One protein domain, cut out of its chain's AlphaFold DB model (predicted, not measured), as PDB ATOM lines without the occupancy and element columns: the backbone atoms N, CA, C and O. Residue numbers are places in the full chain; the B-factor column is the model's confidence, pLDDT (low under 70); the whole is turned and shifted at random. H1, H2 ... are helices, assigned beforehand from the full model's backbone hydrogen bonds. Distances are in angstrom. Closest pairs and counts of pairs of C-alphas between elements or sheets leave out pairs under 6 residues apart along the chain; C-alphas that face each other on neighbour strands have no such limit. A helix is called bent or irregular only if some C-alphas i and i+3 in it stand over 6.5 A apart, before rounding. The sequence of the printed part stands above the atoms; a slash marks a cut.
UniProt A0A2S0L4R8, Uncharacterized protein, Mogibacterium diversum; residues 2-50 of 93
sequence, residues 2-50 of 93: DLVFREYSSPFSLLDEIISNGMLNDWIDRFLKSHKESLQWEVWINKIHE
ATOM      1  N   ASP A   2      42.307  21.510  15.437       69.19
ATOM      2  CA  ASP A   2      41.720  20.400  14.654       69.19
ATOM      3  C   ASP A   2      40.551  19.656  15.345       69.19
ATOM      4  O   ASP A   2      39.528  19.371  14.731       69.19
ATOM      5  N   LEU A   3      40.641  19.454  16.666       70.69
ATOM      6  CA  LEU A   3      39.584  18.842  17.485       70.69
ATOM      7  C   LEU A   3      38.238  19.581  17.425       70.69
ATOM      8  O   LEU A   3      37.195  18.953  17.289       70.69
ATOM      9  N   VAL A   4      38.251  20.915  17.495       72.56
ATOM     10  CA  VAL A   4      37.017  21.721  17.518       72.56
ATOM     11  C   VAL A   4      36.384  21.772  16.125       72.56
ATOM     12  O   VAL A   4      35.166  21.747  16.001       72.56
ATOM     13  N   PHE A   5      37.206  21.781  15.070       73.88
ATOM     14  CA  PHE A   5      36.741  21.717  13.680       73.88
ATOM     15  C   PHE A   5      36.144  20.358  13.310       73.88
ATOM     16  O   PHE A   5      35.295  20.284  12.424       73.88
ATOM     17  N   ARG A   6      36.579  19.283  13.974       75.50
ATOM     18  CA  ARG A   6      36.007  17.947  13.781       75.50
ATOM     19  C   ARG A   6      34.594  17.844  14.352       75.50
ATOM     20  O   ARG A   6      33.746  17.190  13.754       75.50
ATOM     21  N   GLU A   7      34.363  18.481  15.496       75.81
ATOM     22  CA  GLU A   7      33.097  18.420  16.232       75.81
ATOM     23  C   GLU A   7      32.081  19.473  15.747       75.81
ATOM     24  O   GLU A   7      30.877  19.223  15.736       75.81
ATOM     25  N   TYR A   8      32.557  20.650  15.317       82.81
ATOM     26  CA  TYR A   8      31.712  21.792  14.969       82.81
ATOM     27  C   TYR A   8      31.992  22.314  13.561       82.81
ATOM     28  O   TYR A   8      33.126  22.612  13.195       82.81
ATOM     29  N   SER A   9      30.923  22.522  12.786       79.75
ATOM     30  CA  SER A   9      31.010  23.025  11.407       79.75
ATOM     31  C   SER A   9      31.385  24.511  11.300       79.75
ATOM     32  O   SER A   9      31.883  24.930  10.260       79.75
ATOM     33  N   SER A  10      31.154  25.310  12.352       82.38
ATOM     34  CA  SER A  10      31.610  26.707  12.443       82.38
ATOM     35  C   SER A  10      32.188  27.002  13.833       82.38
ATOM     36  O   SER A  10      31.517  27.584  14.689       82.38
ATOM     37  N   PRO A  11      33.431  26.571  14.093       83.50
ATOM     38  CA  PRO A  11      34.031  26.662  15.417       83.50
ATOM     39  C   PRO A  11      34.354  28.105  15.822       83.50
ATOM     40  O   PRO A  11      34.275  28.427  16.999       83.50
ATOM     41  N   PHE A  12      34.653  28.998  14.872       85.50
ATOM     42  CA  PHE A  12      34.944  30.402  15.182       85.50
ATOM     43  C   PHE A  12      33.718  31.162  15.686       85.50
ATOM     44  O   PHE A  12      33.795  31.798  16.727       85.50
ATOM     45  N   SER A  13      32.569  31.034  15.013       86.81
ATOM     46  CA  SER A  13      31.334  31.695  15.459       86.81
ATOM     47  C   SER A  13      30.892  31.211  16.841       86.81
ATOM     48  O   SER A  13      30.438  32.007  17.655       86.81
ATOM     49  N   LEU A  14      31.063  29.912  17.108       86.81
ATOM     50  CA  LEU A  14      30.783  29.316  18.411       86.81
ATOM     51  C   LEU A  14      31.705  29.896  19.496       86.81
ATOM     52  O   LEU A  14      31.235  30.301  20.556       86.81
ATOM     53  N   LEU A  15      33.013  29.950  19.229       86.88
ATOM     54  CA  LEU A  15      33.994  30.482  20.175       86.88
ATOM     55  C   LEU A  15      33.773  31.971  20.448       86.88
ATOM     56  O   LEU A  15      33.812  32.366  21.607       86.88
ATOM     57  N   ASP A  16      33.484  32.777  19.425       89.62
ATOM     58  CA  ASP A  16      33.203  34.208  19.588       89.62
ATOM     59  C   ASP A  16      32.009  34.440  20.525       89.62
ATOM     60  O   ASP A  16      32.068  35.274  21.433       89.62
ATOM     61  N   GLU A  17      30.942  33.653  20.369       89.44
ATOM     62  CA  GLU A  17      29.764  33.730  21.230       89.44
ATOM     63  C   GLU A  17      30.087  33.297  22.667       89.44
ATOM     64  O   GLU A  17      29.729  33.984  23.624       89.44
ATOM     65  N   ILE A  18      30.828  32.207  22.852       89.31
ATOM     66  CA  ILE A  18      31.214  31.713  24.181       89.31
ATOM     67  C   ILE A  18      32.144  32.698  24.903       89.31
ATOM     68  O   ILE A  18      31.968  32.945  26.100       89.31
ATOM     69  N   ILE A  19      33.105  33.285  24.182       91.31
ATOM     70  CA  ILE A  19      34.024  34.306  24.701       91.31
ATOM     71  C   ILE A  19      33.237  35.551  25.104       91.31
ATOM     72  O   ILE A  19      33.432  36.060  26.208       91.31
ATOM     73  N   SER A  20      32.307  36.004  24.258       91.38
ATOM     74  CA  SER A  20      31.472  37.178  24.550       91.38
ATOM     75  C   SER A  20      30.606  37.002  25.803       91.38
ATOM     76  O   SER A  20      30.337  37.971  26.510       91.38
ATOM     77  N   ASN A  21      30.239  35.759  26.119       90.94
ATOM     78  CA  ASN A  21      29.474  35.402  27.310       90.94
ATOM     79  C   ASN A  21      30.356  35.094  28.535       90.94
ATOM     80  O   ASN A  21      29.828  34.774  29.598       90.94
ATOM     81  N   GLY A  22      31.687  35.163  28.410       88.81
ATOM     82  CA  GLY A  22      32.624  34.876  29.501       88.81
ATOM     83  C   GLY A  22      32.643  33.410  29.949       88.81
ATOM     84  O   GLY A  22      33.165  33.107  31.017       88.81
ATOM     85  N   MET A  23      32.091  32.494  29.148       91.25
ATOM     86  CA  MET A  23      31.941  31.073  29.496       91.25
ATOM     87  C   MET A  23      33.032  30.189  28.880       91.25
ATOM     88  O   MET A  23      32.873  28.973  28.803       91.25
ATOM     89  N   LEU A  24      34.126  30.788  28.397       87.88
ATOM     90  CA  LEU A  24      35.159  30.059  27.663       87.88
ATOM     91  C   LEU A  24      35.771  28.931  28.494       87.88
ATOM     92  O   LEU A  24      35.878  27.820  27.990       87.88
ATOM     93  N   ASN A  25      36.114  29.195  29.755       86.69
ATOM     94  CA  ASN A  25      36.742  28.194  30.619       86.69
ATOM     95  C   ASN A  25      35.804  27.005  30.867       86.69
ATOM     96  O   ASN A  25      36.157  25.875  30.548       86.69
ATOM     97  N   ASP A  26      34.569  27.269  31.299       88.44
ATOM     98  CA  ASP A  26      33.554  26.233  31.517       88.44
ATOM     99  C   ASP A  26      33.277  25.409  30.254       88.44
ATOM    100  O   ASP A  26      33.025  24.203  30.319       88.44
ATOM    101  N   TRP A  27      33.283  26.056  29.088       90.19
ATOM    102  CA  TRP A  27      33.087  25.364  27.824       90.19
ATOM    103  C   TRP A  27      34.288  24.492  27.455       90.19
ATOM    104  O   TRP A  27      34.081  23.350  27.048       90.19
ATOM    105  N   ILE A  28      35.518  24.988  27.630       89.25
ATOM    106  CA  ILE A  28      36.743  24.210  27.405       89.25
ATOM    107  C   ILE A  28      36.743  22.974  28.307       89.25
ATOM    108  O   ILE A  28      36.954  21.869  27.805       89.25
ATOM    109  N   ASP A  29      36.422  23.126  29.592       88.25
ATOM    110  CA  ASP A  29      36.375  22.011  30.543       88.25
ATOM    111  C   ASP A  29      35.361  20.945  30.118       88.25
ATOM    112  O   ASP A  29      35.659  19.748  30.089       88.25
ATOM    113  N   ARG A  30      34.156  21.368  29.717       88.00
ATOM    114  CA  ARG A  30      33.119  20.450  29.216       88.00
ATOM    115  C   ARG A  30      33.531  19.768  27.918       88.00
ATOM    116  O   ARG A  30      33.307  18.567  27.765       88.00
ATOM    117  N   PHE A  31      34.123  20.518  26.992       88.31
ATOM    118  CA  PHE A  31      34.574  20.002  25.704       88.31
ATOM    119  C   PHE A  31      35.664  18.942  25.887       88.31
ATOM    120  O   PHE A  31      35.562  17.846  25.336       88.31
ATOM    121  N   LEU A  32      36.667  19.229  26.719       87.31
ATOM    122  CA  LEU A  32      37.746  18.294  27.025       87.31
ATOM    123  C   LEU A  32      37.232  17.049  27.746       87.31
ATOM    124  O   LEU A  32      37.619  15.940  27.376       87.31
ATOM    125  N   LYS A  33      36.316  17.206  28.710       88.06
ATOM    126  CA  LYS A  33      35.701  16.070  29.407       88.06
ATOM    127  C   LYS A  33      34.959  15.144  28.440       88.06
ATOM    128  O   LYS A  33      35.178  13.938  28.465       88.06
ATOM    129  N   SER A  34      34.149  15.711  27.546       87.38
ATOM    130  CA  SER A  34      33.412  14.951  26.528       87.38
ATOM    131  C   SER A  34      34.347  14.236  25.546       87.38
ATOM    132  O   SER A  34      34.115  13.085  25.166       87.38
ATOM    133  N   HIS A  35      35.423  14.907  25.128       87.69
ATOM    134  CA  HIS A  35      36.406  14.318  24.226       87.69
ATOM    135  C   HIS A  35      37.163  13.159  24.885       87.69
ATOM    136  O   HIS A  35      37.324  12.095  24.285       87.69
ATOM    137  N   LYS A  36      37.584  13.347  26.140       87.19
ATOM    138  CA  LYS A  36      38.245  12.319  26.943       87.19
ATOM    139  C   LYS A  36      37.357  11.088  27.114       87.19
ATOM    140  O   LYS A  36      37.830   9.982  26.871       87.19
ATOM    141  N   GLU A  37      36.084  11.276  27.459       88.00
ATOM    142  CA  GLU A  37      35.124  10.178  27.622       88.00
ATOM    143  C   GLU A  37      34.969   9.367  26.327       88.00
ATOM    144  O   GLU A  37      34.990   8.138  26.357       88.00
ATOM    145  N   SER A  38      34.915  10.041  25.174       87.25
ATOM    146  CA  SER A  38      34.830   9.377  23.864       87.25
ATOM    147  C   SER A  38      36.056   8.503  23.577       87.25
ATOM    148  O   SER A  38      35.930   7.376  23.102       87.25
ATOM    149  N   LEU A  39      37.251   8.998  23.901       86.50
ATOM    150  CA  LEU A  39      38.497   8.259  23.702       86.50
ATOM    151  C   LEU A  39      38.627   7.089  24.689       86.50
ATOM    152  O   LEU A  39      39.017   5.987  24.306       86.50
ATOM    153  N   GLN A  40      38.249   7.307  25.948       87.00
ATOM    154  CA  GLN A  40      38.161   6.269  26.975       87.00
ATOM    155  C   GLN A  40      37.179   5.162  26.569       87.00
ATOM    156  O   GLN A  40      37.484   3.983  26.735       87.00
ATOM    157  N   TRP A  41      36.042   5.525  25.974       87.06
ATOM    158  CA  TRP A  41      35.049   4.579  25.472       87.06
ATOM    159  C   TRP A  41      35.601   3.708  24.340       87.06
ATOM    160  O   TRP A  41      35.448   2.484  24.362       87.06
ATOM    161  N   GLU A  42      36.307   4.309  23.380       87.31
ATOM    162  CA  GLU A  42      36.981   3.559  22.315       87.31
ATOM    163  C   GLU A  42      38.043   2.603  22.874       87.31
ATOM    164  O   GLU A  42      38.143   1.458  22.424       87.31
ATOM    165  N   VAL A  43      38.826   3.037  23.863       85.88
ATOM    166  CA  VAL A  43      39.830   2.189  24.524       85.88
ATOM    167  C   VAL A  43      39.167   1.028  25.253       85.88
ATOM    168  O   VAL A  43      39.607  -0.110  25.093       85.88
ATOM    169  N   TRP A  44      38.108   1.301  26.010       87.81
ATOM    170  CA  TRP A  44      37.388   0.286  26.763       87.81
ATOM    171  C   TRP A  44      36.813  -0.784  25.832       87.81
ATOM    172  O   TRP A  44      37.146  -1.954  25.990       87.81
ATOM    173  N   ILE A  45      36.087  -0.396  24.778       88.00
ATOM    174  CA  ILE A  45      35.524  -1.350  23.804       88.00
ATOM    175  C   ILE A  45      36.605  -2.214  23.140       88.00
ATOM    176  O   ILE A  45      36.403  -3.414  22.942       88.00
ATOM    177  N   ASN A  46      37.728  -1.611  22.740       83.69
ATOM    178  CA  ASN A  46      38.708  -2.289  21.888       83.69
ATOM    179  C   ASN A  46      39.796  -3.048  22.654       83.69
ATOM    180  O   ASN A  46      40.453  -3.903  22.061       83.69
ATOM    181  N   LYS A  47      40.053  -2.704  23.921       82.50
ATOM    182  CA  LYS A  47      41.188  -3.248  24.686       82.50
ATOM    183  C   LYS A  47      40.792  -3.896  26.007       82.50
ATOM    184  O   LYS A  47      41.610  -4.622  26.566       82.50
ATOM    185  N   ILE A  48      39.587  -3.641  26.515       80.44
ATOM    186  CA  ILE A  48      39.160  -4.092  27.840       80.44
ATOM    187  C   ILE A  48      37.935  -4.988  27.681       80.44
ATOM    188  O   ILE A  48      36.849  -4.543  27.334       80.44
ATOM    189  N   HIS A  49      38.112  -6.287  27.922       70.50
ATOM    190  CA  HIS A  49      37.074  -7.288  27.644       70.50
ATOM    191  C   HIS A  49      36.432  -7.893  28.902       70.50
ATOM    192  O   HIS A  49      35.417  -8.576  28.789       70.50
ATOM    193  N   GLU A  50      36.978  -7.629  30.093       79.56
ATOM    194  CA  GLU A  50      36.557  -8.283  31.348       79.56
ATOM    195  C   GLU A  50      36.199  -7.306  32.480       79.56
ATOM    196  O   GLU A  50      35.973  -7.723  33.613       79.56
TER     197      GLU A  50
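This is residues 2 to 50 of the 93 residues of an uncharacterized protein of Mogibacterium diversum (UniProt A0A2S0L4R8). Picture a hook: one long helix, H3, is the shaft, H2 folds back from its first end to make a V with it, and the short helix H1 is the tip of the hook, turned over toward the first half of H3 without reaching it. The second half of H3, from residue 36, sticks out alone with the last residues as a long arm, and this arm makes much of the length. The printed part has 49 residues with three named helices in the order H1, H2, H3 and no named strand; its class is all helix. It is only just loose, close to extended, with a radius of gyration of the C-alphas of 14.1 A, and the C-alphas span 46 by 20 by 10 A along their three main axes.

Begin with the longest helix, H3, residues 24 to 47. Find C-alpha 24 at (35.159, 30.059, 27.663); from there read down the y column as it falls to C-alpha 47 at (41.188, -3.248, 24.686), 34.0 A away. Now go back to H2, residues 11 to 20, which measures 14.2 A from first to last C-alpha. Its first C-alpha, that of Pro 11, is at (34.031, 26.662, 15.417), and its last, that of Ser 20, is at (31.472, 37.178, 24.550), and both y and z are larger there. H1, residues 2 to 7, has six residues and runs from C-alpha 2 at (41.720, 20.400, 14.654) to C-alpha 7 at (33.097, 18.420, 16.232); here it is x that falls.

Start at Leu 24, where H3 begins, and look at how it stands to H2. The two only just touch, with 3 pairs of C-alphas within 8 A, and they touch only at the corner by their link; H3 touches H2 with residues 24 to 27 alone. Their closest C-alphas are those of Ile 18 and Leu 24, 5.5 A apart. Their lines stand at a steep tilt of 43 degrees, and they run opposite ways. Centre to centre they are 20.5 A apart. Move next to the first residues of H2, where H1 is close but not clearly touching, with 2 pairs of C-alphas within 8 A. The closest C-alphas of these two helices are those of Phe 5 and Pro 11, 5.9 A apart. The lines of H1 and H2 are about perpendicular, at 90 degrees, and their centres are 13.8 A apart. H1 and H3 are near each other, with no pair of C-alphas within 8 A but 6 pairs within 10 A. In the backbone of H1, H2 and H3, every O i to N i+4 pair is within hydrogen-bond range, and no helix is bent or irregular.

The two C-alphas farthest apart are those of Ser 20 and Glu 50, at 46.2 A, while the first and last printed C-alphas, those of Asp 2 and Glu 50, are 33.6 A apart. Look at residues 36 to 50, of which 36 to 47 belong to H3: this stretch stands free. Without it the body has 34 residues, spans 23 by 20 by 10 A and has a radius of gyration of 9.4 A. The links from H1 to H2 and from H2 to H3 are both tight, with 3 residues between the helices in each. The printed part, residues 2 to 50 of a full chain of 93, has no cut. In the B-factor column the mean pLDDT of the printed part is 84.9; residue 2 alone is under 70, and the mean is 73 for H1, 88 for H2 and 87 for H3.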